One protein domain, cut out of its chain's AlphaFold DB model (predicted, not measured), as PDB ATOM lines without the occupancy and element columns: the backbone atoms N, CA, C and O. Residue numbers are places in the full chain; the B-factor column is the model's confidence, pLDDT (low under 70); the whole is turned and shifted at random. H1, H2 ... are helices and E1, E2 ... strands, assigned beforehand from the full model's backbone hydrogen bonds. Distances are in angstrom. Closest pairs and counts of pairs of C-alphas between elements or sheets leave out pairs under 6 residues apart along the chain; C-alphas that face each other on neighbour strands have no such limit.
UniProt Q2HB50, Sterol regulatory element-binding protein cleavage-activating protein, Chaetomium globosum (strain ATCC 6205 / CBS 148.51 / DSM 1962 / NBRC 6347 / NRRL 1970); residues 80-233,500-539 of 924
ATOM      1  N   TRP A  80       4.151 -20.826 -70.305       53.47
ATOM      2  CA  TRP A  80       4.732 -19.501 -70.511       53.47
ATOM      3  C   TRP A  80       4.465 -18.624 -69.287       53.47
ATOM      4  O   TRP A  80       3.304 -18.461 -68.894       53.47
ATOM      5  N   THR A  81       5.524 -18.058 -68.702       52.41
ATOM      6  CA  THR A  81       5.437 -17.224 -67.496       52.41
ATOM      7  C   THR A  81       6.107 -15.865 -67.685       52.41
ATOM      8  O   THR A  81       7.309 -15.755 -67.946       52.41
ATOM      9  N   ASP A  82       5.320 -14.801 -67.535       51.75
ATOM     10  CA  ASP A  82       5.795 -13.423 -67.675       51.75
ATOM     11  C   ASP A  82       5.120 -12.495 -66.650       51.75
ATOM     12  O   ASP A  82       3.975 -12.714 -66.238       51.75
ATOM     13  N   ALA A  83       5.857 -11.468 -66.227       49.94
ATOM     14  CA  ALA A  83       5.463 -10.495 -65.213       49.94
ATOM     15  C   ALA A  83       5.929  -9.101 -65.653       49.94
ATOM     16  O   ALA A  83       7.038  -8.654 -65.330       49.94
ATOM     17  N   ARG A  84       5.089  -8.411 -66.434       53.53
ATOM     18  CA  ARG A  84       5.469  -7.156 -67.098       53.53
ATOM     19  C   ARG A  84       4.840  -5.926 -66.463       53.53
ATOM     20  O   ARG A  84       3.643  -5.956 -66.178       53.53
ATOM     21  N   PRO A  85       5.601  -4.825 -66.310       48.66
ATOM     22  CA  PRO A  85       5.019  -3.532 -65.996       48.66
ATOM     23  C   PRO A  85       4.262  -2.998 -67.222       48.66
ATOM     24  O   PRO A  85       4.819  -2.926 -68.320       48.66
ATOM     25  N   LEU A  86       3.006  -2.603 -67.033       57.09
ATOM     26  CA  LEU A  86       2.250  -1.851 -68.035       57.09
ATOM     27  C   LEU A  86       2.715  -0.388 -68.040       57.09
ATOM     28  O   LEU A  86       3.139   0.147 -67.015       57.09
ATOM     29  N   ARG A  87       2.627   0.275 -69.199       56.53
ATOM     30  CA  ARG A  87       2.895   1.717 -69.293       56.53
ATOM     31  C   ARG A  87       1.781   2.514 -68.617       56.53
ATOM     32  O   ARG A  87       0.597   2.230 -68.830       56.53
ATOM     33  N   ASP A  88       2.173   3.549 -67.878       43.97
ATOM     34  CA  ASP A  88       1.248   4.554 -67.355       43.97
ATOM     35  C   ASP A  88       0.452   5.189 -68.506       43.97
ATOM     36  O   ASP A  88       1.012   5.549 -69.543       43.97
ATOM     37  N   GLY A  89      -0.870   5.273 -68.337       49.62
ATOM     38  CA  GLY A  89      -1.817   5.704 -69.375       49.62
ATOM     39  C   GLY A  89      -2.569   4.571 -70.089       49.62
ATOM     40  O   GLY A  89      -3.475   4.845 -70.870       49.62
ATOM     41  N   SER A  90      -2.268   3.300 -69.808       49.50
ATOM     42  CA  SER A  90      -3.124   2.183 -70.237       49.50
ATOM     43  C   SER A  90      -4.446   2.169 -69.445       49.50
ATOM     44  O   SER A  90      -4.447   2.097 -68.218       49.50
ATOM     45  N   HIS A  91      -5.592   2.224 -70.137       52.75
ATOM     46  CA  HIS A  91      -6.943   2.275 -69.539       52.75
ATOM     47  C   HIS A  91      -7.435   0.924 -68.961       52.75
ATOM     48  O   HIS A  91      -8.627   0.625 -68.980       52.75
ATOM     49  N   VAL A  92      -6.528   0.088 -68.454       61.53
ATOM     50  CA  VAL A  92      -6.845  -1.238 -67.901       61.53
ATOM     51  C   VAL A  92      -7.081  -1.118 -66.393       61.53
ATOM     52  O   VAL A  92      -6.174  -0.755 -65.640       61.53
ATOM     53  N   GLU A  93      -8.294  -1.428 -65.927       67.38
ATOM     54  CA  GLU A  93      -8.563  -1.507 -64.488       67.38
ATOM     55  C   GLU A  93      -7.813  -2.701 -63.863       67.38
ATOM     56  O   GLU A  93      -7.859  -3.807 -64.404       67.38
ATOM     57  N   PRO A  94      -7.122  -2.525 -62.718       66.75
ATOM     58  CA  PRO A  94      -6.434  -3.625 -62.057       66.75
ATOM     59  C   PRO A  94      -7.433  -4.556 -61.354       66.75
ATOM     60  O   PRO A  94      -8.234  -4.127 -60.521       66.75
ATOM     61  N   ASP A  95      -7.314  -5.855 -61.618       68.88
ATOM     62  CA  ASP A  95      -8.109  -6.919 -60.993       68.88
ATOM     63  C   ASP A  95      -7.882  -7.024 -59.478       68.88
ATOM     64  O   ASP A  95      -8.746  -7.489 -58.726       68.88
ATOM     65  N   VAL A  96      -6.665  -6.671 -59.056       73.12
ATOM     66  CA  VAL A  96      -6.103  -6.898 -57.724       73.12
ATOM     67  C   VAL A  96      -5.202  -5.730 -57.344       73.12
ATOM     68  O   VAL A  96      -4.569  -5.105 -58.192       73.12
ATOM     69  N   VAL A  97      -5.099  -5.450 -56.052       74.19
ATOM     70  CA  VAL A  97      -4.174  -4.469 -55.498       74.19
ATOM     71  C   VAL A  97      -3.380  -5.103 -54.357       74.19
ATOM     72  O   VAL A  97      -3.966  -5.720 -53.467       74.19
ATOM     73  N   MET A  98      -2.055  -4.942 -54.380       60.41
ATOM     74  CA  MET A  98      -1.150  -5.474 -53.355       60.41
ATOM     75  C   MET A  98      -0.624  -4.368 -52.428       60.41
ATOM     76  O   MET A  98      -0.186  -3.319 -52.899       60.41
ATOM     77  N   ARG A  99      -0.689  -4.595 -51.110       59.66
ATOM     78  CA  ARG A  99      -0.238  -3.694 -50.022       59.66
ATOM     79  C   ARG A  99       0.306  -4.538 -48.846       59.66
ATOM     80  O   ARG A  99       0.775  -5.641 -49.078       59.66
ATOM     81  N   SER A 100       0.184  -4.088 -47.598       52.72
ATOM     82  CA  SER A 100       0.408  -4.841 -46.335       52.72
ATOM     83  C   SER A 100      -0.876  -4.735 -45.449       52.72
ATOM     84  O   SER A 100      -1.842  -4.168 -45.958       52.72
ATOM     85  N   ILE A 101      -1.025  -5.311 -44.231       49.78
ATOM     86  CA  ILE A 101      -2.356  -5.337 -43.530       49.78
ATOM     87  C   ILE A 101      -2.401  -5.268 -41.985       49.78
ATOM     88  O   ILE A 101      -1.552  -5.845 -41.317       49.78
ATOM     89  N   TRP A 102      -3.493  -4.662 -41.465       45.34
ATOM     90  CA  TRP A 102      -4.303  -5.100 -40.303       45.34
ATOM     91  C   TRP A 102      -5.814  -4.774 -40.497       45.34
ATOM     92  O   TRP A 102      -6.148  -3.881 -41.272       45.34
ATOM     93  N   GLN A 103      -6.686  -5.449 -39.722       50.75
ATOM     94  CA  GLN A 103      -8.170  -5.365 -39.642       50.75
ATOM     95  C   GLN A 103      -8.954  -6.138 -40.735       50.75
ATOM     96  O   GLN A 103      -8.722  -5.968 -41.927       50.75
ATOM     97  N   ARG A 104      -9.817  -7.083 -40.305       54.09
ATOM     98  CA  ARG A 104      -9.787  -8.432 -40.906       54.09
ATOM     99  C   ARG A 104     -11.143  -9.048 -41.327       54.09
ATOM    100  O   ARG A 104     -11.493  -9.011 -42.507       54.09
ATOM    101  N   ASP A 105     -11.886  -9.669 -40.414       63.22
ATOM    102  CA  ASP A 105     -12.533 -10.950 -40.763       63.22
ATOM    103  C   ASP A 105     -13.833 -10.873 -41.592       63.22
ATOM    104  O   ASP A 105     -14.147 -11.833 -42.286       63.22
ATOM    105  N   ALA A 106     -14.556  -9.746 -41.623       63.69
ATOM    106  CA  ALA A 106     -15.829  -9.638 -42.360       63.69
ATOM    107  C   ALA A 106     -15.674  -9.704 -43.896       63.69
ATOM    108  O   ALA A 106     -16.448 -10.378 -44.573       63.69
ATOM    109  N   PHE A 107     -14.660  -9.027 -44.447       72.88
ATOM    110  CA  PHE A 107     -14.394  -8.961 -45.896       72.88
ATOM    111  C   PHE A 107     -13.350  -9.987 -46.367       72.88
ATOM    112  O   PHE A 107     -12.866  -9.906 -47.499       72.88
ATOM    113  N   HIS A 108     -12.944 -10.912 -45.497       79.25
ATOM    114  CA  HIS A 108     -11.945 -11.912 -45.841       79.25
ATOM    115  C   HIS A 108     -12.504 -12.890 -46.886       79.25
ATOM    116  O   HIS A 108     -13.678 -13.254 -46.850       79.25
ATOM    117  N   ILE A 109     -11.656 -13.327 -47.822       79.88
ATOM    118  CA  ILE A 109     -12.036 -14.217 -48.934       79.88
ATOM    119  C   ILE A 109     -12.664 -15.551 -48.476       79.88
ATOM    120  O   ILE A 109     -13.406 -16.167 -49.237       79.88
ATOM    121  N   SER A 110     -12.436 -15.951 -47.217       75.25
ATOM    122  CA  SER A 110     -13.108 -17.077 -46.548       75.25
ATOM    123  C   SER A 110     -14.630 -17.026 -46.625       75.25
ATOM    124  O   SER A 110     -15.273 -18.067 -46.694       75.25
ATOM    125  N   ASN A 111     -15.199 -15.821 -46.618       76.25
ATOM    126  CA  ASN A 111     -16.640 -15.598 -46.530       76.25
ATOM    127  C   ASN A 111     -17.284 -15.490 -47.927       76.25
ATOM    128  O   ASN A 111     -18.449 -15.114 -48.047       76.25
ATOM    129  N   GLY A 112     -16.517 -15.776 -48.986       75.75
ATOM    130  CA  GLY A 112     -16.928 -15.689 -50.382       75.75
ATOM    131  C   GLY A 112     -16.117 -14.668 -51.188       75.75
ATOM    132  O   GLY A 112     -15.768 -13.581 -50.719       75.75
ATOM    133  N   LEU A 113     -15.842 -15.008 -52.450       80.00
ATOM    134  CA  LEU A 113     -15.150 -14.134 -53.397       80.00
ATOM    135  C   LEU A 113     -16.090 -13.017 -53.885       80.00
ATOM    136  O   LEU A 113     -16.783 -13.151 -54.892       80.00
ATOM    137  N   THR A 114     -16.106 -11.895 -53.168       82.50
ATOM    138  CA  THR A 114     -16.844 -10.679 -53.548       82.50
ATOM    139  C   THR A 114     -15.918  -9.620 -54.152       82.50
ATOM    140  O   THR A 114     -14.702  -9.654 -53.982       82.50
ATOM    141  N   ASN A 115     -16.475  -8.582 -54.783       82.06
ATOM    142  CA  ASN A 115     -15.689  -7.436 -55.276       82.06
ATOM    143  C   ASN A 115     -15.002  -6.608 -54.165       82.06
ATOM    144  O   ASN A 115     -14.245  -5.683 -54.465       82.06
ATOM    145  N   GLN A 116     -15.253  -6.929 -52.893       83.19
ATOM    146  CA  GLN A 116     -14.626  -6.321 -51.717       83.19
ATOM    147  C   GLN A 116     -13.666  -7.283 -50.994       83.19
ATOM    148  O   GLN A 116     -13.043  -6.877 -50.009       83.19
ATOM    149  N   SER A 117     -13.515  -8.522 -51.482       86.50
ATOM    150  CA  SER A 117     -12.711  -9.556 -50.832       86.50
ATOM    151  C   SER A 117     -11.240  -9.170 -50.716       86.50
ATOM    152  O   SER A 117     -10.663  -8.555 -51.626       86.50
ATOM    153  N   TRP A 118     -10.607  -9.622 -49.642       86.44
ATOM    154  CA  TRP A 118      -9.171  -9.497 -49.433       86.44
ATOM    155  C   TRP A 118      -8.609 -10.759 -48.751       86.44
ATOM    156  O   TRP A 118      -9.345 -11.514 -48.112       86.44
ATOM    157  N   PHE A 119      -7.304 -10.978 -48.883       86.75
ATOM    158  CA  PHE A 119      -6.521 -11.919 -48.076       86.75
ATOM    159  C   PHE A 119      -5.086 -11.411 -47.902       86.75
ATOM    160  O   PHE A 119      -4.734 -10.344 -48.408       86.75
ATOM    161  N   PHE A 120      -4.248 -12.132 -47.160       86.44
ATOM    162  CA  PHE A 120      -2.861 -11.728 -46.936       86.44
ATOM    163  C   PHE A 120      -1.901 -12.906 -46.806       86.44
ATOM    164  O   PHE A 120      -2.316 -14.022 -46.497       86.44
ATOM    165  N   HIS A 121      -0.618 -12.608 -46.996       87.06
ATOM    166  CA  HIS A 121       0.517 -13.452 -46.652       87.06
ATOM    167  C   HIS A 121       1.334 -12.795 -45.533       87.06
ATOM    168  O   HIS A 121       1.581 -11.586 -45.571       87.06
ATOM    169  N   SER A 122       1.732 -13.568 -44.522       88.06
ATOM    170  CA  SER A 122       2.548 -13.108 -43.391       88.06
ATOM    171  C   SER A 122       3.198 -14.297 -42.669       88.06
ATOM    172  O   SER A 122       2.533 -15.326 -42.537       88.06
ATOM    173  N   PRO A 123       4.418 -14.166 -42.104       89.31
ATOM    174  CA  PRO A 123       5.007 -15.191 -41.234       89.31
ATOM    175  C   PRO A 123       4.090 -15.603 -40.074       89.31
ATOM    176  O   PRO A 123       4.089 -16.755 -39.660       89.31
ATOM    177  N   LEU A 124       3.243 -14.689 -39.587       88.50
ATOM    178  CA  LEU A 124       2.298 -14.954 -38.495       88.50
ATOM    179  C   LEU A 124       1.306 -16.089 -38.813       88.50
ATOM    180  O   LEU A 124       0.683 -16.638 -37.905       88.50
ATOM    181  N   GLN A 125       1.137 -16.462 -40.084       87.88
ATOM    182  CA  GLN A 125       0.239 -17.540 -40.495       87.88
ATOM    183  C   GLN A 125       0.742 -18.948 -40.113       87.88
ATOM    184  O   GLN A 125      -0.106 -19.822 -39.952       87.88
ATOM    185  N   TYR A 126       2.042 -19.164 -39.838       87.88
ATOM    186  CA  TYR A 126       2.550 -20.445 -39.294       87.88
ATOM    187  C   TYR A 126       1.956 -20.794 -37.908       87.88
ATOM    188  O   TYR A 126       1.900 -21.966 -37.514       87.88
ATOM    189  N   TRP A 127       1.458 -19.780 -37.188       89.88
ATOM    190  CA  TRP A 127       0.788 -19.880 -35.883       89.88
ATOM    191  C   TRP A 127      -0.689 -19.445 -35.939       89.88
ATOM    192  O   TRP A 127      -1.285 -19.083 -34.921       89.88
ATOM    193  N   SER A 128      -1.294 -19.438 -37.134       83.88
ATOM    194  CA  SER A 128      -2.677 -18.987 -37.385       83.88
ATOM    195  C   SER A 128      -2.968 -17.535 -36.964       83.88
ATOM    196  O   SER A 128      -4.120 -17.145 -36.790       83.88
ATOM    197  N   SER A 129      -1.930 -16.697 -36.858       82.62
ATOM    198  CA  SER A 129      -1.973 -15.326 -36.322       82.62
ATOM    199  C   SER A 129      -2.391 -15.202 -34.847       82.62
ATOM    200  O   SER A 129      -2.780 -14.110 -34.437       82.62
ATOM    201  N   SER A 130      -2.314 -16.275 -34.049       83.69
ATOM    202  CA  SER A 130      -2.517 -16.192 -32.595       83.69
ATOM    203  C   SER A 130      -1.224 -15.778 -31.893       83.69
ATOM    204  O   SER A 130      -0.169 -16.358 -32.144       83.69
ATOM    205  N   ALA A 131      -1.308 -14.790 -30.998       86.94
ATOM    206  CA  ALA A 131      -0.180 -14.370 -30.167       86.94
ATOM    207  C   ALA A 131       0.186 -15.430 -29.113       86.94
ATOM    208  O   ALA A 131       1.365 -15.637 -28.842       86.94
ATOM    209  N   GLU A 132      -0.812 -16.139 -28.576       90.81
ATOM    210  CA  GLU A 132      -0.631 -17.209 -27.588       90.81
ATOM    211  C   GLU A 132       0.186 -18.361 -28.181       90.81
ATOM    212  O   GLU A 132       1.183 -18.768 -27.594       90.81
ATOM    213  N   ASN A 133      -0.159 -18.795 -29.401       88.44
ATOM    214  CA  ASN A 133       0.548 -19.866 -30.110       88.44
ATOM    215  C   ASN A 133       2.022 -19.532 -30.395       88.44
ATOM    216  O   ASN A 133       2.846 -20.438 -30.459       88.44
ATOM    217  N   ILE A 134       2.345 -18.249 -30.610       90.00
ATOM    218  CA  ILE A 134       3.724 -17.781 -30.824       90.00
ATOM    219  C   ILE A 134       4.477 -17.744 -29.488       90.00
ATOM    220  O   ILE A 134       5.634 -18.137 -29.433       90.00
ATOM    221  N   ALA A 135       3.824 -17.298 -28.411       92.25
ATOM    222  CA  ALA A 135       4.423 -17.237 -27.077       92.25
ATOM    223  C   ALA A 135       4.633 -18.623 -26.435       92.25
ATOM    224  O   ALA A 135       5.515 -18.774 -25.596       92.25
ATOM    225  N   SER A 136       3.835 -19.627 -26.816       92.94
ATOM    226  CA  SER A 136       3.983 -21.016 -26.358       92.94
ATOM    227  C   SER A 136       5.047 -21.821 -27.114       92.94
ATOM    228  O   SER A 136       5.441 -22.889 -26.644       92.94
ATOM    229  N   ASP A 137       5.471 -21.359 -28.293       91.06
ATOM    230  CA  ASP A 137       6.413 -22.081 -29.150       91.06
ATOM    231  C   ASP A 137       7.850 -21.949 -28.618       91.06
ATOM    232  O   ASP A 137       8.347 -20.846 -28.395       91.06
ATOM    233  N   GLN A 138       8.506 -23.090 -28.394       89.44
ATOM    234  CA  GLN A 138       9.864 -23.157 -27.844       89.44
ATOM    235  C   GLN A 138      10.947 -22.947 -28.914       89.44
ATOM    236  O   GLN A 138      12.049 -22.524 -28.573       89.44
ATOM    237  N   ASP A 139      10.657 -23.222 -30.191       89.44
ATOM    238  CA  ASP A 139      11.599 -23.015 -31.294       89.44
ATOM    239  C   ASP A 139      10.869 -22.589 -32.575       89.44
ATOM    240  O   ASP A 139      10.457 -23.378 -33.428       89.44
ATOM    241  N   LEU A 140      10.783 -21.271 -32.739       89.25
ATOM    242  CA  LEU A 140      10.167 -20.633 -33.897       89.25
ATOM    243  C   LEU A 140      10.840 -21.020 -35.229       89.25
ATOM    244  O   LEU A 140      10.182 -20.980 -36.270       89.25
ATOM    245  N   ILE A 141      12.137 -21.359 -35.231       87.94
ATOM    246  CA  ILE A 141      12.890 -21.659 -36.456       87.94
ATOM    247  C   ILE A 141      12.575 -23.078 -36.933       87.94
ATOM    248  O   ILE A 141      12.356 -23.268 -38.135       87.94
ATOM    249  N   SER A 142      12.488 -24.063 -36.032       87.25
ATOM    250  CA  SER A 142      12.028 -25.408 -36.406       87.25
ATOM    251  C   SER A 142      10.588 -25.373 -36.918       87.25
ATOM    252  O   SER A 142      10.346 -25.810 -38.046       87.25
ATOM    253  N   THR A 143       9.665 -24.712 -36.209       89.12
ATOM    254  CA  THR A 143       8.260 -24.570 -36.630       89.12
ATOM    255  C   THR A 143       8.113 -23.960 -38.034       89.12
ATOM    256  O   THR A 143       7.324 -24.447 -38.851       89.12
ATOM    257  N   VAL A 144       8.881 -22.911 -38.358       88.25
ATOM    258  CA  VAL A 144       8.888 -22.275 -39.694       88.25
ATOM    259  C   VAL A 144       9.432 -23.209 -40.781       88.25
ATOM    260  O   VAL A 144       8.979 -23.155 -41.929       88.25
ATOM    261  N   ASN A 145      10.406 -24.057 -40.451       86.75
ATOM    262  CA  ASN A 145      11.006 -25.013 -41.380       86.75
ATOM    263  C   ASN A 145      10.110 -26.232 -41.636       86.75
ATOM    264  O   ASN A 145       9.957 -26.639 -42.790       86.75
ATOM    265  N   GLU A 146       9.470 -26.768 -40.598       85.94
ATOM    266  CA  GLU A 146       8.514 -27.876 -40.697       85.94
ATOM    267  C   GLU A 146       7.262 -27.473 -41.487       85.94
ATOM    268  O   GLU A 146       6.838 -28.176 -42.406       85.94
ATOM    269  N   LYS A 147       6.700 -26.292 -41.203       84.62
ATOM    270  CA  LYS A 147       5.451 -25.806 -41.815       84.62
ATOM    271  C   LYS A 147       5.637 -25.113 -43.173       84.62
ATOM    272  O   LYS A 147       4.713 -24.468 -43.666       84.62
ATOM    273  N   LYS A 148       6.796 -25.249 -43.830       73.81
ATOM    274  CA  LYS A 148       7.149 -24.514 -45.068       73.81
ATOM    275  C   LYS A 148       6.227 -24.734 -46.280       73.81
ATOM    276  O   LYS A 148       6.262 -23.943 -47.221       73.81
ATOM    277  N   THR A 149       5.413 -25.791 -46.269       74.69
ATOM    278  CA  THR A 149       4.400 -26.111 -47.295       74.69
ATOM    279  C   THR A 149       2.956 -25.959 -46.803       74.69
ATOM    280  O   THR A 149       2.031 -26.273 -47.550       74.69
ATOM    281  N   GLN A 150       2.736 -25.465 -45.577       81.25
ATOM    282  CA  GLN A 150       1.401 -25.304 -44.996       81.25
ATOM    283  C   GLN A 150       0.509 -24.433 -45.895       81.25
ATOM    284  O   GLN A 150       0.894 -23.334 -46.300       81.25
ATOM    285  N   SER A 151      -0.704 -24.904 -46.188       78.56
ATOM    286  CA  SER A 151      -1.724 -24.099 -46.853       78.56
ATOM    287  C   SER A 151      -2.328 -23.083 -45.881       78.56
ATOM    288  O   SER A 151      -2.711 -23.401 -44.754       78.56
ATOM    289  N   THR A 152      -2.436 -21.831 -46.320       80.38
ATOM    290  CA  THR A 152      -3.265 -20.824 -45.654       80.38
ATOM    291  C   THR A 152      -4.749 -21.150 -45.850       80.38
ATOM    292  O   THR A 152      -5.118 -21.977 -46.687       80.38
ATOM    293  N   PHE A 153      -5.626 -20.423 -45.150       73.62
ATOM    294  CA  PHE A 153      -7.082 -20.529 -45.310       73.62
ATOM    295  C   PHE A 153      -7.550 -20.405 -46.778       73.62
ATOM    296  O   PHE A 153      -8.566 -20.973 -47.163       73.62
ATOM    297  N   VAL A 154      -6.802 -19.688 -47.624       75.81
ATOM    298  CA  VAL A 154      -7.140 -19.446 -49.042       75.81
ATOM    299  C   VAL A 154      -6.669 -20.591 -49.957       75.81
ATOM    300  O   VAL A 154      -6.707 -20.472 -51.177       75.81
ATOM    301  N   ASN A 155      -6.198 -21.704 -49.385       80.31
ATOM    302  CA  ASN A 155      -5.553 -22.808 -50.100       80.31
ATOM    303  C   ASN A 155      -4.343 -22.356 -50.950       80.31
ATOM    304  O   ASN A 155      -4.098 -22.856 -52.048       80.31
ATOM    305  N   THR A 156      -3.593 -21.380 -50.431       80.56
ATOM    306  CA  THR A 156      -2.309 -20.909 -50.971       80.56
ATOM    307  C   THR A 156      -1.188 -21.331 -50.021       80.56
ATOM    308  O   THR A 156      -1.338 -21.244 -48.805       80.56
ATOM    309  N   THR A 157      -0.074 -21.821 -50.545       84.00
ATOM    310  CA  THR A 157       1.043 -22.388 -49.775       84.00
ATOM    311  C   THR A 157       1.936 -21.299 -49.177       84.00
ATOM    312  O   THR A 157       2.350 -20.358 -49.855       84.00
ATOM    313  N   LEU A 158       2.269 -21.420 -47.891       81.62
ATOM    314  CA  LEU A 158       3.031 -20.421 -47.138       81.62
ATOM    315  C   LEU A 158       4.551 -20.614 -47.291       81.62
ATOM    316  O   LEU A 158       5.279 -20.891 -46.334       81.62
ATOM    317  N   ARG A 159       5.036 -20.472 -48.529       82.19
ATOM    318  CA  ARG A 159       6.451 -20.659 -48.891       82.19
ATOM    319  C   ARG A 159       7.324 -19.545 -48.312       82.19
ATOM    320  O   ARG A 159       6.963 -18.367 -48.367       82.19
ATOM    321  N   HIS A 160       8.539 -19.884 -47.872       80.38
ATOM    322  CA  HIS A 160       9.504 -18.910 -47.329       80.38
ATOM    323  C   HIS A 160       9.837 -17.759 -48.297       80.38
ATOM    324  O   HIS A 160      10.196 -16.675 -47.855       80.38
ATOM    325  N   SER A 161       9.739 -17.966 -49.618       73.12
ATOM    326  CA  SER A 161       9.916 -16.926 -50.651       73.12
ATOM    327  C   SER A 161       8.883 -15.795 -50.600       73.12
ATOM    328  O   SER A 161       9.180 -14.700 -51.064       73.12
ATOM    329  N   ILE A 162       7.699 -16.041 -50.036       77.81
ATOM    330  CA  ILE A 162       6.605 -15.065 -49.971       77.81
ATOM    331  C   ILE A 162       6.747 -14.183 -48.726       77.81
ATOM    332  O   ILE A 162       6.508 -12.981 -48.781       77.81
ATOM    333  N   VAL A 163       7.135 -14.783 -47.598       83.75
ATOM    334  CA  VAL A 163       7.039 -14.162 -46.266       83.75
ATOM    335  C   VAL A 163       8.375 -13.711 -45.665       83.75
ATOM    336  O   VAL A 163       8.368 -12.983 -44.673       83.75
ATOM    337  N   PHE A 164       9.515 -14.066 -46.270       83.31
ATOM    338  CA  PHE A 164      10.850 -13.655 -45.812       83.31
ATOM    339  C   PHE A 164      11.720 -13.099 -46.954       83.31
ATOM    340  O   PHE A 164      11.799 -13.678 -48.041       83.31
ATOM    341  N   SER A 165      12.443 -12.009 -46.682       76.94
ATOM    342  CA  SER A 165      13.476 -11.422 -47.550       76.94
ATOM    343  C   SER A 165      14.852 -11.475 -46.870       76.94
ATOM    344  O   SER A 165      14.940 -11.599 -45.653       76.94
ATOM    345  N   GLY A 166      15.932 -11.435 -47.663       71.12
ATOM    346  CA  GLY A 166      17.310 -11.567 -47.156       71.12
ATOM    347  C   GLY A 166      17.561 -12.883 -46.407       71.12
ATOM    348  O   GLY A 166      18.253 -12.912 -45.397       71.12
ATOM    349  N   LYS A 167      16.932 -13.971 -46.867       73.88
ATOM    350  CA  LYS A 167      17.002 -15.303 -46.247       73.88
ATOM    351  C   LYS A 167      18.435 -15.844 -46.254       73.88
ATOM    352  O   LYS A 167      19.160 -15.638 -47.225       73.88
ATOM    353  N   ARG A 168      18.813 -16.632 -45.250       70.19
ATOM    354  CA  ARG A 168      20.027 -17.462 -45.220       70.19
ATOM    355  C   ARG A 168      19.626 -18.912 -44.971       70.19
ATOM    356  O   ARG A 168      18.828 -19.186 -44.076       70.19
ATOM    357  N   PHE A 169      20.177 -19.818 -45.772       66.56
ATOM    358  CA  PHE A 169      19.912 -21.252 -45.696       66.56
ATOM    359  C   PHE A 169      21.184 -22.009 -45.323       66.56
ATOM    360  O   PHE A 169      22.248 -21.716 -45.867       66.56
ATOM    361  N   GLN A 170      21.043 -23.007 -44.458       62.94
ATOM    362  CA  GLN A 170      22.063 -24.001 -44.130       62.94
ATOM    363  C   GLN A 170      21.372 -25.364 -44.135       62.94
ATOM    364  O   GLN A 170      20.245 -25.469 -43.659       62.94
ATOM    365  N   GLU A 171      21.990 -26.383 -44.737       62.59
ATOM    366  CA  GLU A 171      21.465 -27.764 -44.735       62.59
ATOM    367  C   GLU A 171      19.973 -27.876 -45.132       62.59
ATOM    368  O   GLU A 171      19.215 -28.692 -44.617       62.59
ATOM    369  N   ARG A 172      19.550 -27.054 -46.109       60.34
ATOM    370  CA  ARG A 172      18.172 -26.971 -46.650       60.34
ATOM    371  C   ARG A 172      17.109 -26.405 -45.690       60.34
ATOM    372  O   ARG A 172      15.928 -26.406 -46.042       60.34
ATOM    373  N   GLN A 173      17.516 -25.876 -44.539       71.44
ATOM    374  CA  GLN A 173      16.663 -25.163 -43.586       71.44
ATOM    375  C   GLN A 173      16.951 -23.657 -43.624       71.44
ATOM    376  O   GLN A 173      18.079 -23.237 -43.900       71.44
ATOM    377  N   ILE A 174      15.939 -22.823 -43.370       77.94
ATOM    378  CA  ILE A 174      16.142 -21.389 -43.144       77.94
ATOM    379  C   ILE A 174      16.708 -21.190 -41.734       77.94
ATOM    380  O   ILE A 174      16.144 -21.695 -40.766       77.94
ATOM    381  N   VAL A 175      17.828 -20.471 -41.632       79.88
ATOM    382  CA  VAL A 175      18.499 -20.156 -40.355       79.88
ATOM    383  C   VAL A 175      18.275 -18.699 -39.961       79.88
ATOM    384  O   VAL A 175      18.143 -18.383 -38.785       79.88
ATOM    385  N   ALA A 176      18.209 -17.796 -40.943       78.94
ATOM    386  CA  ALA A 176      17.970 -16.375 -40.711       78.94
ATOM    387  C   ALA A 176      17.236 -15.723 -41.890       78.94
ATOM    388  O   ALA A 176      17.231 -16.246 -43.008       78.94
ATOM    389  N   ALA A 177      16.658 -14.548 -41.651       79.12
ATOM    390  CA  ALA A 177      16.145 -13.643 -42.673       79.12
ATOM    391  C   ALA A 177      16.292 -12.191 -42.195       79.12
ATOM    392  O   ALA A 177      15.972 -11.901 -41.046       79.12
ATOM    393  N   ASP A 178      16.740 -11.291 -43.073       76.19
ATOM    394  CA  ASP A 178      16.849  -9.846 -42.792       76.19
ATOM    395  C   ASP A 178      15.489  -9.191 -42.507       76.19
ATOM    396  O   ASP A 178      15.352  -8.370 -41.600       76.19
ATOM    397  N   ALA A 179      14.466  -9.554 -43.286       79.25
ATOM    398  CA  ALA A 179      13.177  -8.880 -43.228       79.25
ATOM    399  C   ALA A 179      11.987  -9.840 -43.304       79.25
ATOM    400  O   ALA A 179      11.889 -10.702 -44.183       79.25
ATOM    401  N   LEU A 180      11.033  -9.608 -42.402       86.44
ATOM    402  CA  LEU A 180       9.695 -10.188 -42.431       86.44
ATOM    403  C   LEU A 180       8.845  -9.434 -43.461       86.44
ATOM    404  O   LEU A 180       8.764  -8.205 -43.420       86.44
ATOM    405  N   VAL A 181       8.188 -10.158 -44.365       83.19
ATOM    406  CA  VAL A 181       7.355  -9.574 -45.422       83.19
ATOM    407  C   VAL A 181       5.883  -9.862 -45.145       83.19
ATOM    408  O   VAL A 181       5.482 -11.004 -44.935       83.19
ATOM    409  N   ILE A 182       5.066  -8.809 -45.154       87.50
ATOM    410  CA  ILE A 182       3.610  -8.898 -45.021       87.50
ATOM    411  C   ILE A 182       2.996  -8.349 -46.305       87.50
ATOM    412  O   ILE A 182       3.276  -7.213 -46.679       87.50
ATOM    413  N   THR A 183       2.137  -9.127 -46.960       85.62
ATOM    414  CA  THR A 183       1.503  -8.739 -48.227       85.62
ATOM    415  C   THR A 183      -0.006  -8.903 -48.148       85.62
ATOM    416  O   THR A 183      -0.514 -10.016 -48.099       85.62
ATOM    417  N   LEU A 184      -0.731  -7.790 -48.177       86.50
ATOM    418  CA  LEU A 184      -2.168  -7.728 -48.429       86.50
ATOM    419  C   LEU A 184      -2.432  -7.876 -49.916       86.50
ATOM    420  O   LEU A 184      -1.805  -7.189 -50.715       86.50
ATOM    421  N   ILE A 185      -3.417  -8.686 -50.269       87.19
ATOM    422  CA  ILE A 185      -3.925  -8.847 -51.624       87.19
ATOM    423  C   ILE A 185      -5.432  -8.568 -51.573       87.19
ATOM    424  O   ILE A 185      -6.188  -9.300 -50.936       87.19
ATOM    425  N   HIS A 186      -5.884  -7.471 -52.186       88.19
ATOM    426  CA  HIS A 186      -7.271  -7.007 -52.085       88.19
ATOM    427  C   HIS A 186      -7.883  -6.661 -53.450       88.19
ATOM    428  O   HIS A 186      -7.201  -6.160 -54.342       88.19
ATOM    429  N   LYS A 187      -9.192  -6.887 -53.624       86.69
ATOM    430  CA  LYS A 187      -9.930  -6.385 -54.797       86.69
ATOM    431  C   LYS A 187     -10.005  -4.853 -54.775       86.69
ATOM    432  O   LYS A 187     -10.003  -4.237 -53.704       86.69
ATOM    433  N   LEU A 188     -10.118  -4.226 -55.949       83.19
ATOM    434  CA  LEU A 188     -10.080  -2.764 -56.113       83.19
ATOM    435  C   LEU A 188     -11.115  -2.004 -55.256       83.19
ATOM    436  O   LEU A 188     -10.814  -0.922 -54.753       83.19
ATOM    437  N   ARG A 189     -12.311  -2.576 -55.040       82.50
ATOM    438  CA  ARG A 189     -13.387  -1.965 -54.231       82.50
ATOM    439  C   ARG A 189     -13.336  -2.324 -52.736       82.50
ATOM    440  O   ARG A 189     -14.224  -1.914 -51.995       82.50
ATOM    441  N   SER A 190     -12.324  -3.066 -52.274       85.50
ATOM    442  CA  SER A 190     -12.195  -3.448 -50.861       85.50
ATOM    443  C   SER A 190     -11.885  -2.236 -49.962       85.50
ATOM    444  O   SER A 190     -10.924  -1.507 -50.238       85.50
ATOM    445  N   PRO A 191     -12.627  -2.016 -48.855       84.38
ATOM    446  CA  PRO A 191     -12.357  -0.912 -47.931       84.38
ATOM    447  C   PRO A 191     -11.041  -1.097 -47.156       84.38
ATOM    448  O   PRO A 191     -10.409  -0.111 -46.767       84.38
ATOM    449  N   VAL A 192     -10.593  -2.347 -46.984       83.56
ATOM    450  CA  VAL A 192      -9.399  -2.718 -46.205       83.56
ATOM    451  C   VAL A 192      -8.132  -2.082 -46.783       83.56
ATOM    452  O   VAL A 192      -7.294  -1.587 -46.036       83.56
ATOM    453  N   GLY A 193      -8.034  -1.952 -48.111       82.69
ATOM    454  CA  GLY A 193      -6.912  -1.266 -48.760       82.69
ATOM    455  C   GLY A 193      -6.773   0.219 -48.395       82.69
ATOM    456  O   GLY A 193      -5.657   0.735 -48.358       82.69
ATOM    457  N   ARG A 194      -7.884   0.910 -48.085       84.00
ATOM    458  CA  ARG A 194      -7.873   2.310 -47.611       84.00
ATOM    459  C   ARG A 194      -7.577   2.393 -46.115       84.00
ATOM    460  O   ARG A 194      -6.812   3.256 -45.689       84.00
ATOM    461  N   GLN A 195      -8.165   1.489 -45.326       84.81
ATOM    462  CA  GLN A 195      -7.889   1.378 -43.891       84.81
ATOM    463  C   GLN A 195      -6.404   1.105 -43.638       84.81
ATOM    464  O   GLN A 195      -5.817   1.735 -42.761       84.81
ATOM    465  N   TRP A 196      -5.784   0.255 -44.462       83.69
ATOM    466  CA  TRP A 196      -4.358  -0.031 -44.393       83.69
ATOM    467  C   TRP A 196      -3.486   1.221 -44.501       83.69
ATOM    468  O   TRP A 196      -2.677   1.482 -43.615       83.69
ATOM    469  N   VAL A 197      -3.689   2.030 -45.547       84.44
ATOM    470  CA  VAL A 197      -2.924   3.269 -45.759       84.44
ATOM    471  C   VAL A 197      -3.104   4.223 -44.577       84.44
ATOM    472  O   VAL A 197      -2.119   4.687 -44.011       84.44
ATOM    473  N   LYS A 198      -4.347   4.438 -44.121       86.44
ATOM    474  CA  LYS A 198      -4.628   5.310 -42.968       86.44
ATOM    475  C   LYS A 198      -3.934   4.834 -41.682       86.44
ATOM    476  O   LYS A 198      -3.515   5.659 -40.874       86.44
ATOM    477  N   ARG A 199      -3.816   3.518 -41.470       85.00
ATOM    478  CA  ARG A 199      -3.122   2.942 -40.306       85.00
ATOM    479  C   ARG A 199      -1.600   3.014 -40.438       85.00
ATOM    480  O   ARG A 199      -0.959   3.325 -39.443       85.00
ATOM    481  N   LEU A 200      -1.034   2.802 -41.627       84.12
ATOM    482  CA  LEU A 200       0.396   3.024 -41.875       84.12
ATOM    483  C   LEU A 200       0.807   4.476 -41.623       84.12
ATOM    484  O   LEU A 200       1.811   4.706 -40.959       84.12
ATOM    485  N   GLU A 201       0.020   5.443 -42.096       85.50
ATOM    486  CA  GLU A 201       0.274   6.866 -41.843       85.50
ATOM    487  C   GLU A 201       0.234   7.184 -40.339       85.50
ATOM    488  O   GLU A 201       1.128   7.857 -39.828       85.50
ATOM    489  N   ALA A 202      -0.736   6.633 -39.600       86.38
ATOM    490  CA  ALA A 202      -0.812   6.789 -38.146       86.38
ATOM    491  C   ALA A 202       0.374   6.131 -37.407       86.38
ATOM    492  O   ALA A 202       0.907   6.710 -36.463       86.38
ATOM    493  N   LEU A 203       0.828   4.950 -37.848       84.88
ATOM    494  CA  LEU A 203       2.018   4.286 -37.299       84.88
ATOM    495  C   LEU A 203       3.303   5.063 -37.612       84.88
ATOM    496  O   LEU A 203       4.171   5.169 -36.750       84.88
ATOM    497  N   ALA A 204       3.415   5.654 -38.805       84.12
ATOM    498  CA  ALA A 204       4.532   6.520 -39.168       84.12
ATOM    499  C   ALA A 204       4.576   7.795 -38.314       84.12
ATOM    500  O   ALA A 204       5.646   8.196 -37.859       84.12
ATOM    501  N   GLN A 205       3.418   8.395 -38.029       84.00
ATOM    502  CA  GLN A 205       3.305   9.535 -37.117       84.00
ATOM    503  C   GLN A 205       3.672   9.157 -35.672       84.00
ATOM    504  O   GLN A 205       4.459   9.866 -35.048       84.00
ATOM    505  N   GLY A 206       3.186   8.020 -35.162       83.06
ATOM    506  CA  GLY A 206       3.535   7.529 -33.822       83.06
ATOM    507  C   GLY A 206       5.022   7.182 -33.670       83.06
ATOM    508  O   GLY A 206       5.655   7.566 -32.692       83.06
ATOM    509  N   ALA A 207       5.635   6.543 -34.670       77.31
ATOM    510  CA  ALA A 207       7.057   6.186 -34.630       77.31
ATOM    511  C   ALA A 207       8.008   7.398 -34.689       77.31
ATOM    512  O   ALA A 207       9.142   7.302 -34.214       77.31
ATOM    513  N   LYS A 208       7.561   8.550 -35.221       75.38
ATOM    514  CA  LYS A 208       8.304   9.821 -35.099       75.38
ATOM    515  C   LYS A 208       8.443  10.257 -33.630       75.38
ATOM    516  O   LYS A 208       9.429  10.911 -33.308       75.38
ATOM    517  N   GLN A 209       7.510   9.865 -32.755       74.31
ATOM    518  CA  GLN A 209       7.545  10.127 -31.309       74.31
ATOM    519  C   GLN A 209       8.251   9.004 -30.528       74.31
ATOM    520  O   GLN A 209       9.077   9.283 -29.668       74.31
ATOM    521  N   ASP A 210       7.969   7.737 -30.851       73.06
ATOM    522  CA  ASP A 210       8.355   6.571 -30.033       73.06
ATOM    523  C   ASP A 210       9.852   6.190 -30.111       73.06
ATOM    524  O   ASP A 210      10.344   5.377 -29.335       73.06
ATOM    525  N   SER A 211      10.619   6.774 -31.043       71.50
ATOM    526  CA  SER A 211      12.078   6.607 -31.244       71.50
ATOM    527  C   SER A 211      12.617   5.188 -31.528       71.50
ATOM    528  O   SER A 211      13.706   5.059 -32.077       71.50
ATOM    529  N   LYS A 212      11.859   4.127 -31.238       84.06
ATOM    530  CA  LYS A 212      12.244   2.715 -31.379       84.06
ATOM    531  C   LYS A 212      12.424   2.270 -32.831       84.06
ATOM    532  O   LYS A 212      13.308   1.470 -33.139       84.06
ATOM    533  N   TRP A 213      11.597   2.803 -33.727       82.56
ATOM    534  CA  TRP A 213      11.570   2.433 -35.139       82.56
ATOM    535  C   TRP A 213      11.995   3.602 -36.036       82.56
ATOM    536  O   TRP A 213      11.703   4.770 -35.774       82.56
ATOM    537  N   GLN A 214      12.682   3.275 -37.122       82.44
ATOM    538  CA  GLN A 214      12.894   4.124 -38.286       82.44
ATOM    539  C   GLN A 214      12.021   3.564 -39.413       82.44
ATOM    540  O   GLN A 214      12.097   2.378 -39.736       82.44
ATOM    541  N   ILE A 215      11.160   4.406 -39.980       82.31
ATOM    542  CA  ILE A 215      10.223   4.015 -41.037       82.31
ATOM    543  C   ILE A 215      10.632   4.700 -42.330       82.31
ATOM    544  O   ILE A 215      10.932   5.894 -42.349       82.31
ATOM    545  N   ILE A 216      10.666   3.921 -43.406       77.12
ATOM    546  CA  ILE A 216      11.076   4.362 -44.734       77.12
ATOM    547  C   ILE A 216       9.969   3.931 -45.703       77.12
ATOM    548  O   ILE A 216       9.752   2.729 -45.856       77.12
ATOM    549  N   PRO A 217       9.243   4.861 -46.350       77.88
ATOM    550  CA  PRO A 217       9.399   6.324 -46.308       77.88
ATOM    551  C   PRO A 217       8.911   6.948 -44.983       77.88
ATOM    552  O   PRO A 217       7.984   6.411 -44.375       77.88
ATOM    553  N   PRO A 218       9.460   8.100 -44.546       73.69
ATOM    554  CA  PRO A 218       9.202   8.672 -43.217       73.69
ATOM    555  C   PRO A 218       7.746   9.087 -42.965       73.69
ATOM    556  O   PRO A 218       7.349   9.250 -41.815       73.69
ATOM    557  N   ASP A 219       6.937   9.240 -44.013       73.62
ATOM    558  CA  ASP A 219       5.516   9.594 -43.909       73.62
ATOM    559  C   ASP A 219       4.575   8.381 -44.005       73.62
ATOM    560  O   ASP A 219       3.358   8.543 -44.061       73.62
ATOM    561  N   GLY A 220       5.113   7.155 -44.050       72.12
ATOM    562  CA  GLY A 220       4.326   5.913 -44.104       72.12
ATOM    563  C   GLY A 220       3.569   5.683 -45.416       72.12
ATOM    564  O   GLY A 220       2.831   4.706 -45.540       72.12
ATOM    565  N   ARG A 221       3.745   6.564 -46.407       76.19
ATOM    566  CA  ARG A 221       3.144   6.468 -47.741       76.19
ATOM    567  C   ARG A 221       4.090   5.762 -48.705       76.19
ATOM    568  O   ARG A 221       5.251   6.132 -48.815       76.19
ATOM    569  N   SER A 222       3.573   4.785 -49.445       72.62
ATOM    570  CA  SER A 222       4.256   4.159 -50.585       72.62
ATOM    571  C   SER A 222       4.562   5.206 -51.666       72.62
ATOM    572  O   SER A 222       3.624   5.832 -52.164       72.62
ATOM    573  N   ILE A 223       5.837   5.381 -52.030       61.78
ATOM    574  CA  ILE A 223       6.283   6.402 -52.999       61.78
ATOM    575  C   ILE A 223       5.765   6.104 -54.412       61.78
ATOM    576  O   ILE A 223       5.206   6.990 -55.054       61.78
ATOM    577  N   GLY A 224       5.923   4.867 -54.890       68.75
ATOM    578  CA  GLY A 224       5.467   4.431 -56.204       68.75
ATOM    579  C   GLY A 224       4.314   3.428 -56.160       68.75
ATOM    580  O   GLY A 224       4.076   2.722 -55.172       68.75
ATOM    581  N   ASN A 225       3.600   3.351 -57.282       75.31
ATOM    582  CA  ASN A 225       2.803   2.190 -57.650       75.31
ATOM    583  C   ASN A 225       2.960   1.899 -59.148       75.31
ATOM    584  O   ASN A 225       3.208   2.815 -59.925       75.31
ATOM    585  N   GLN A 226       2.838   0.632 -59.539       75.62
ATOM    586  CA  GLN A 226       2.904   0.187 -60.933       75.62
ATOM    587  C   GLN A 226       1.864  -0.906 -61.191       75.62
ATOM    588  O   GLN A 226       1.537  -1.691 -60.295       75.62
ATOM    589  N   LEU A 227       1.334  -0.970 -62.414       78.56
ATOM    590  CA  LEU A 227       0.509  -2.094 -62.854       78.56
ATOM    591  C   LEU A 227       1.404  -3.198 -63.411       78.56
ATOM    592  O   LEU A 227       2.227  -2.947 -64.286       78.56
ATOM    593  N   TYR A 228       1.190  -4.417 -62.932       73.06
ATOM    594  CA  TYR A 228       1.832  -5.634 -63.403       73.06
ATOM    595  C   TYR A 228       0.798  -6.582 -63.994       73.06
ATOM    596  O   TYR A 228      -0.193  -6.900 -63.338       73.06
ATOM    597  N   GLN A 229       1.041  -7.063 -65.209       75.62
ATOM    598  CA  GLN A 229       0.303  -8.179 -65.794       75.62
ATOM    599  C   GLN A 229       1.102  -9.457 -65.545       75.62
ATOM    600  O   GLN A 229       2.259  -9.568 -65.951       75.62
ATOM    601  N   PHE A 230       0.470 -10.400 -64.852       72.75
ATOM    602  CA  PHE A 230       0.994 -11.733 -64.586       72.75
ATOM    603  C   PHE A 230       0.281 -12.721 -65.503       72.75
ATOM    604  O   PHE A 230      -0.949 -12.809 -65.470       72.75
ATOM    605  N   GLN A 231       1.037 -13.467 -66.308       69.12
ATOM    606  CA  GLN A 231       0.503 -14.415 -67.289       69.12
ATOM    607  C   GLN A 231       1.081 -15.814 -67.057       69.12
ATOM    608  O   GLN A 231       2.291 -15.979 -66.932       69.12
ATOM    609  N   PHE A 232       0.190 -16.805 -66.991       66.94
ATOM    610  CA  PHE A 232       0.452 -18.222 -66.728       66.94
ATOM    611  C   PHE A 232      -0.274 -19.062 -67.775       66.94
ATOM    612  O   PHE A 232      -1.253 -19.757 -67.487       66.94
ATOM    613  N   GLN A 233       0.175 -18.944 -69.022       66.12
ATOM    614  CA  GLN A 233      -0.489 -19.564 -70.159       66.12
ATOM    615  C   GLN A 233       0.102 -20.961 -70.413       66.12
ATOM    616  O   GLN A 233       1.283 -21.060 -70.763       66.12
ATOM    617  N   ALA A 500       9.770  -3.452 -54.598       60.25
ATOM    618  CA  ALA A 500       8.569  -4.228 -54.951       60.25
ATOM    619  C   ALA A 500       8.750  -5.013 -56.264       60.25
ATOM    620  O   ALA A 500       8.347  -6.168 -56.382       60.25
ATOM    621  N   THR A 501       9.422  -4.390 -57.233       60.03
ATOM    622  CA  THR A 501       9.690  -4.938 -58.566       60.03
ATOM    623  C   THR A 501      10.696  -6.096 -58.543       60.03
ATOM    624  O   THR A 501      10.539  -7.066 -59.282       60.03
ATOM    625  N   SER A 502      11.707  -6.032 -57.670       58.75
ATOM    626  CA  SER A 502      12.658  -7.122 -57.429       58.75
ATOM    627  C   SER A 502      12.001  -8.248 -56.635       58.75
ATOM    628  O   SER A 502      12.126  -9.408 -57.017       58.75
ATOM    629  N   TRP A 503      11.257  -7.910 -55.579       63.56
ATOM    630  CA  TRP A 503      10.548  -8.860 -54.724       63.56
ATOM    631  C   TRP A 503       9.546  -9.715 -55.513       63.56
ATOM    632  O   TRP A 503       9.613 -10.940 -55.441       63.56
ATOM    633  N   LEU A 504       8.705  -9.097 -56.351       64.06
ATOM    634  CA  LEU A 504       7.755  -9.819 -57.206       64.06
ATOM    635  C   LEU A 504       8.415 -10.756 -58.215       64.06
ATOM    636  O   LEU A 504       7.899 -11.841 -58.454       64.06
ATOM    637  N   ARG A 505       9.566 -10.375 -58.783       59.03
ATOM    638  CA  ARG A 505      10.310 -11.234 -59.723       59.03
ATOM    639  C   ARG A 505      10.856 -12.513 -59.087       59.03
ATOM    640  O   ARG A 505      11.193 -13.431 -59.819       59.03
ATOM    641  N   MET A 506      10.953 -12.577 -57.758       53.28
ATOM    642  CA  MET A 506      11.408 -13.768 -57.027       53.28
ATOM    643  C   MET A 506      10.266 -14.492 -56.306       53.28
ATOM    644  O   MET A 506      10.528 -15.418 -55.532       53.28
ATOM    645  N   GLN A 507       9.013 -14.077 -56.516       61.59
ATOM    646  CA  GLN A 507       7.884 -14.906 -56.117       61.59
ATOM    647  C   GLN A 507       7.876 -16.182 -56.954       61.59
ATOM    648  O   GLN A 507       8.188 -16.177 -58.143       61.59
ATOM    649  N   ASP A 508       7.526 -17.289 -56.307       60.47
ATOM    650  CA  ASP A 508       7.471 -18.588 -56.959       60.47
ATOM    651  C   ASP A 508       6.344 -18.605 -58.008       60.47
ATOM    652  O   ASP A 508       5.243 -18.090 -57.780       60.47
ATOM    653  N   HIS A 509       6.614 -19.225 -59.155       63.31
ATOM    654  CA  HIS A 509       5.656 -19.393 -60.241       63.31
ATOM    655  C   HIS A 509       4.399 -20.137 -59.757       63.31
ATOM    656  O   HIS A 509       3.283 -19.791 -60.151       63.31
ATOM    657  N   GLU A 510       4.547 -21.096 -58.837       66.25
ATOM    658  CA  GLU A 510       3.397 -21.771 -58.227       66.25
ATOM    659  C   GLU A 510       2.623 -20.863 -57.252       66.25
ATOM    660  O   GLU A 510       1.397 -20.926 -57.227       66.25
ATOM    661  N   THR A 511       3.270 -19.937 -56.527       71.75
ATOM    662  CA  THR A 511       2.551 -18.954 -55.687       71.75
ATOM    663  C   THR A 511       1.626 -18.085 -56.529       71.75
ATOM    664  O   THR A 511       0.450 -17.928 -56.204       71.75
ATOM    665  N   ALA A 512       2.127 -17.531 -57.632       73.12
ATOM    666  CA  ALA A 512       1.317 -16.683 -58.498       73.12
ATOM    667  C   ALA A 512       0.177 -17.472 -59.180       73.12
ATOM    668  O   ALA A 512      -0.921 -16.939 -59.347       73.12
ATOM    669  N   ARG A 513       0.380 -18.762 -59.480       75.38
ATOM    670  CA  ARG A 513      -0.678 -19.676 -59.946       75.38
ATOM    671  C   ARG A 513      -1.742 -19.952 -58.877       75.38
ATOM    672  O   ARG A 513      -2.930 -19.977 -59.195       75.38
ATOM    673  N   GLU A 514      -1.347 -20.161 -57.625       81.31
ATOM    674  CA  GLU A 514      -2.265 -20.336 -56.490       81.31
ATOM    675  C   GLU A 514      -3.081 -19.051 -56.237       81.31
ATOM    676  O   GLU A 514      -4.301 -19.112 -56.081       81.31
ATOM    677  N   VAL A 515      -2.443 -17.877 -56.322       81.38
ATOM    678  CA  VAL A 515      -3.100 -16.559 -56.268       81.38
ATOM    679  C   VAL A 515      -4.095 -16.370 -57.422       81.38
ATOM    680  O   VAL A 515      -5.207 -15.893 -57.193       81.38
ATOM    681  N   ILE A 516      -3.760 -16.792 -58.649       82.25
ATOM    682  CA  ILE A 516      -4.703 -16.788 -59.782       82.25
ATOM    683  C   ILE A 516      -5.918 -17.664 -59.483       82.25
ATOM    684  O   ILE A 516      -7.043 -17.182 -59.601       82.25
ATOM    685  N   LYS A 517      -5.716 -18.908 -59.029       83.25
ATOM    686  CA  LYS A 517      -6.820 -19.816 -58.675       83.25
ATOM    687  C   LYS A 517      -7.750 -19.213 -57.617       83.25
ATOM    688  O   LYS A 517      -8.963 -19.329 -57.753       83.25
ATOM    689  N   ALA A 518      -7.196 -18.534 -56.611       81.81
ATOM    690  CA  ALA A 518      -7.967 -17.878 -55.556       81.81
ATOM    691  C   ALA A 518      -8.791 -16.668 -56.047       81.81
ATOM    692  O   ALA A 518      -9.870 -16.399 -55.524       81.81
ATOM    693  N   ILE A 519      -8.294 -15.912 -57.035       81.88
ATOM    694  CA  ILE A 519      -8.853 -14.603 -57.428       81.88
ATOM    695  C   ILE A 519      -9.682 -14.655 -58.724       81.88
ATOM    696  O   ILE A 519     -10.619 -13.861 -58.888       81.88
ATOM    697  N   LYS A 520      -9.300 -15.538 -59.653       82.88
ATOM    698  CA  LYS A 520      -9.899 -15.790 -60.971       82.88
ATOM    699  C   LYS A 520      -9.666 -17.269 -61.367       82.88
ATOM    700  O   LYS A 520      -8.814 -17.539 -62.212       82.88
ATOM    701  N   PRO A 521     -10.428 -18.238 -60.823       79.69
ATOM    702  CA  PRO A 521     -10.196 -19.671 -61.065       79.69
ATOM    703  C   PRO A 521     -10.262 -20.097 -62.543       79.69
ATOM    704  O   PRO A 521      -9.655 -21.098 -62.915       79.69
ATOM    705  N   TRP A 522     -10.963 -19.330 -63.383       76.12
ATOM    706  CA  TRP A 522     -11.138 -19.582 -64.818       76.12
ATOM    707  C   TRP A 522     -10.144 -18.837 -65.724       76.12
ATOM    708  O   TRP A 522     -10.219 -18.977 -66.941       76.12
ATOM    709  N   ALA A 523      -9.262 -17.996 -65.171       75.50
ATOM    710  CA  ALA A 523      -8.339 -17.179 -65.957       75.50
ATOM    711  C   ALA A 523      -6.895 -17.683 -65.858       75.50
ATOM    712  O   ALA A 523      -6.471 -18.229 -64.845       75.50
ATOM    713  N   HIS A 524      -6.120 -17.417 -66.907       73.25
ATOM    714  CA  HIS A 524      -4.684 -17.705 -66.970       73.25
ATOM    715  C   HIS A 524      -3.812 -16.459 -66.752       73.25
ATOM    716  O   HIS A 524      -2.590 -16.531 -66.839       73.25
ATOM    717  N   SER A 525      -4.423 -15.311 -66.467       78.81
ATOM    718  CA  SER A 525      -3.724 -14.057 -66.197       78.81
ATOM    719  C   SER A 525      -4.513 -13.155 -65.248       78.81
ATOM    720  O   SER A 525      -5.735 -13.276 -65.101       78.81
ATOM    721  N   TYR A 526      -3.800 -12.240 -64.593       81.62
ATOM    722  CA  TYR A 526      -4.389 -11.163 -63.801       81.62
ATOM    723  C   TYR A 526      -3.523  -9.905 -63.862       81.62
ATOM    724  O   TYR A 526      -2.298  -9.983 -63.975       81.62
ATOM    725  N   VAL A 527      -4.167  -8.743 -63.769       84.38
ATOM    726  CA  VAL A 527      -3.487  -7.450 -63.658       84.38
ATOM    727  C   VAL A 527      -3.544  -6.989 -62.205       84.38
ATOM    728  O   VAL A 527      -4.625  -6.780 -61.655       84.38
ATOM    729  N   ALA A 528      -2.387  -6.810 -61.573       82.62
ATOM    730  CA  ALA A 528      -2.283  -6.320 -60.205       82.62
ATOM    731  C   ALA A 528      -1.625  -4.941 -60.155       82.62
ATOM    732  O   ALA A 528      -0.570  -4.727 -60.749       82.62
ATOM    733  N   ARG A 529      -2.201  -4.009 -59.389       84.75
ATOM    734  CA  ARG A 529      -1.502  -2.777 -59.008       84.75
ATOM    735  C   ARG A 529      -0.684  -3.029 -57.749       84.75
ATOM    736  O   ARG A 529      -1.228  -3.359 -56.694       84.75
ATOM    737  N   VAL A 530       0.618  -2.852 -57.873       82.56
ATOM    738  CA  VAL A 530       1.616  -3.137 -56.846       82.56
ATOM    739  C   VAL A 530       2.129  -1.810 -56.312       82.56
ATOM    740  O   VAL A 530       2.410  -0.901 -57.089       82.56
ATOM    741  N   TYR A 531       2.225  -1.698 -54.993       81.50
ATOM    742  CA  TYR A 531       2.734  -0.520 -54.295       81.50
ATOM    743  C   TYR A 531       4.123  -0.809 -53.717       81.50
ATOM    744  O   TYR A 531       4.396  -1.939 -53.311       81.50
ATOM    745  N   ASP A 532       4.986   0.208 -53.659       77.81
ATOM    746  CA  ASP A 532       6.289   0.081 -52.997       77.81
ATOM    747  C   ASP A 532       6.134  -0.259 -51.501       77.81
ATOM    748  O   ASP A 532       5.213   0.252 -50.848       77.81
ATOM    749  N   PRO A 533       7.018  -1.106 -50.934       78.62
ATOM    750  CA  PRO A 533       6.938  -1.500 -49.536       78.62
ATOM    751  C   PRO A 533       7.230  -0.319 -48.607       78.62
ATOM    752  O   PRO A 533       8.119   0.493 -48.863       78.62
ATOM    753  N   VAL A 534       6.518  -0.272 -47.481       82.06
ATOM    754  CA  VAL A 534       6.879   0.575 -46.339       82.06
ATOM    755  C   VAL A 534       7.692  -0.277 -45.374       82.06
ATOM    756  O   VAL A 534       7.231  -1.322 -44.913       82.06
ATOM    757  N   ILE A 535       8.923   0.151 -45.122       81.56
ATOM    758  CA  ILE A 535       9.954  -0.604 -44.420       81.56
ATOM    759  C   ILE A 535      10.031  -0.106 -42.982       81.56
ATOM    760  O   ILE A 535      10.161   1.093 -42.737       81.56
ATOM    761  N   PHE A 536       9.997  -1.044 -42.041       84.12
ATOM    762  CA  PHE A 536      10.214  -0.797 -40.622       84.12
ATOM    763  C   PHE A 536      11.611  -1.309 -40.247       84.12
ATOM    764  O   PHE A 536      11.988  -2.441 -40.567       84.12
ATOM    765  N   VAL A 537      12.398  -0.454 -39.602       82.75
ATOM    766  CA  VAL A 537      13.778  -0.716 -39.183       82.75
ATOM    767  C   VAL A 537      13.871  -0.456 -37.687       82.75
ATOM    768  O   VAL A 537      13.433   0.594 -37.221       82.75
ATOM    769  N   LEU A 538      14.406  -1.399 -36.915       84.75
ATOM    770  CA  LEU A 538      14.700  -1.162 -35.501       84.75
ATOM    771  C   LEU A 538      15.931  -0.247 -35.418       84.75
ATOM    772  O   LEU A 538      16.935  -0.526 -36.077       84.75
ATOM    773  N   ARG A 539      15.873   0.854 -34.659       81.19
ATOM    774  CA  ARG A 539      17.031   1.762 -34.570       81.19
ATOM    775  C   ARG A 539      18.219   1.055 -33.912       81.19
ATOM    776  O   ARG A 539      18.052   0.387 -32.899       81.19
TER     777      ARG A 539
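Overview. This is residues 80 to 233 and 500 to 539 of the 924 residues of the protein "Sterol regulatory element-binding protein cleavage-activating protein" of Chaetomium globosum (strain ATCC 6205 / CBS 148.51 / DSM 1962 / NBRC 6347 / NRRL 1970) (UniProt Q2HB50). A twisted sheet of six strands, with H6 and H7 over one face, has two further parts reaching out from it toward the same end. One is the long helix H5, which only grazes the sheet at residues 192 to 197 and packs on the small sheet of E7 and E10 with its residues 200 to 208; the other is the hairpin E4 and E5 with the short helices H1, H3 and H4 to one side of it, and H2 farther off, apart from both strands. The 194 printed residues hold seven named helices and ten named strands, in the order E1 E2 E3 H1 H2 H3 H4 E4 E5 E6 H5 E7 E8 H6 H7 E9 E10, class mixed. The large sheet runs E1 E8 E9 E2 E6 E3 and is mixed. The whole is compact, with a radius of gyration of the C-alphas of 17.0 A and spans of 48 by 40 by 32 A.

Along the chain. E1, residues 80 to 85, begins at C-alpha 80 (4.732, -19.501, -70.511). E2 is residues 96 to 99, E3 118 to 121, H1 123 to 127, H2 131 to 135, H3 140 to 146 and H4 160 to 163. E4, 164 to 170, measures 15.3 A and E5, 173 to 180, 16.6 A. E6, 183 to 186, precedes H5, 192 to 210, 25.7 A long. E7 is 213 to 216; E8, 225 to 233, measures 25.3 A. H6 is 500 to 505, H7 509 to 519, and E9, 525 to 531, measures 19.1 A. E10, 535 to 538, ends at C-alpha 538 (14.700, -1.162, -35.501).

Arrangement. Edge strand E1 is antiparallel to E8, with N 80 and O 233 2.9 A apart. E9 is antiparallel to E8, N 228 to O 528 2.8 A, and parallel to E2, N 98 to O 529 2.9 A. E6 is antiparallel to E2, N 97 to O 186 2.8 A, and to edge strand E3, N 121 to O 183 2.8 A. H6 and H7 on one face make two layers, helices over a sheet; the C-alphas of Ile 516 and Tyr 526 are the closest of H7 and E9, 6.9 A. E5 bends by 72 degrees at residue 177 and runs on into E6. In the hairpin E4 and E5, N 168 and O 176 are 2.8 A apart. H1 is close to but not clearly touching H2, Trp 127 to Asn 133 5.8 A between C-alphas. The closest C-alphas of H3 and E5, Asn 145 and Gln 173, are 6.1 A apart; those of H4 and E5, Val 163 and Leu 180, 6.1 A. E7 and E10 are antiparallel, N 214 to O 537 2.8 A, and the closest C-alphas of H5 and E7 are Ala 207 and Trp 213, 5.9 A. Every O i to N i+4 pair is within hydrogen-bond range in H2, H3, H6 and H7, 13 of 15 in H5 and 0 of 1 in H1, where 2 of 2 O i to N i+3 pairs are; H4 is too short for an O i to N i+4 pair.

Size, cuts and confidence. The C-alphas of Gly 89 and Gln 138, the two farthest apart, are 51.9 A apart. Residues 234 to 499 are not printed, and C-alphas 233 and 500 are 23.4 A apart across the cut. The links E2 to E3 and H3 to H4 are long. Mean pLDDT of the printed part is 76.2; 45 residues are under 70, among them 80 to 95, 98 to 106 and 500 to 510.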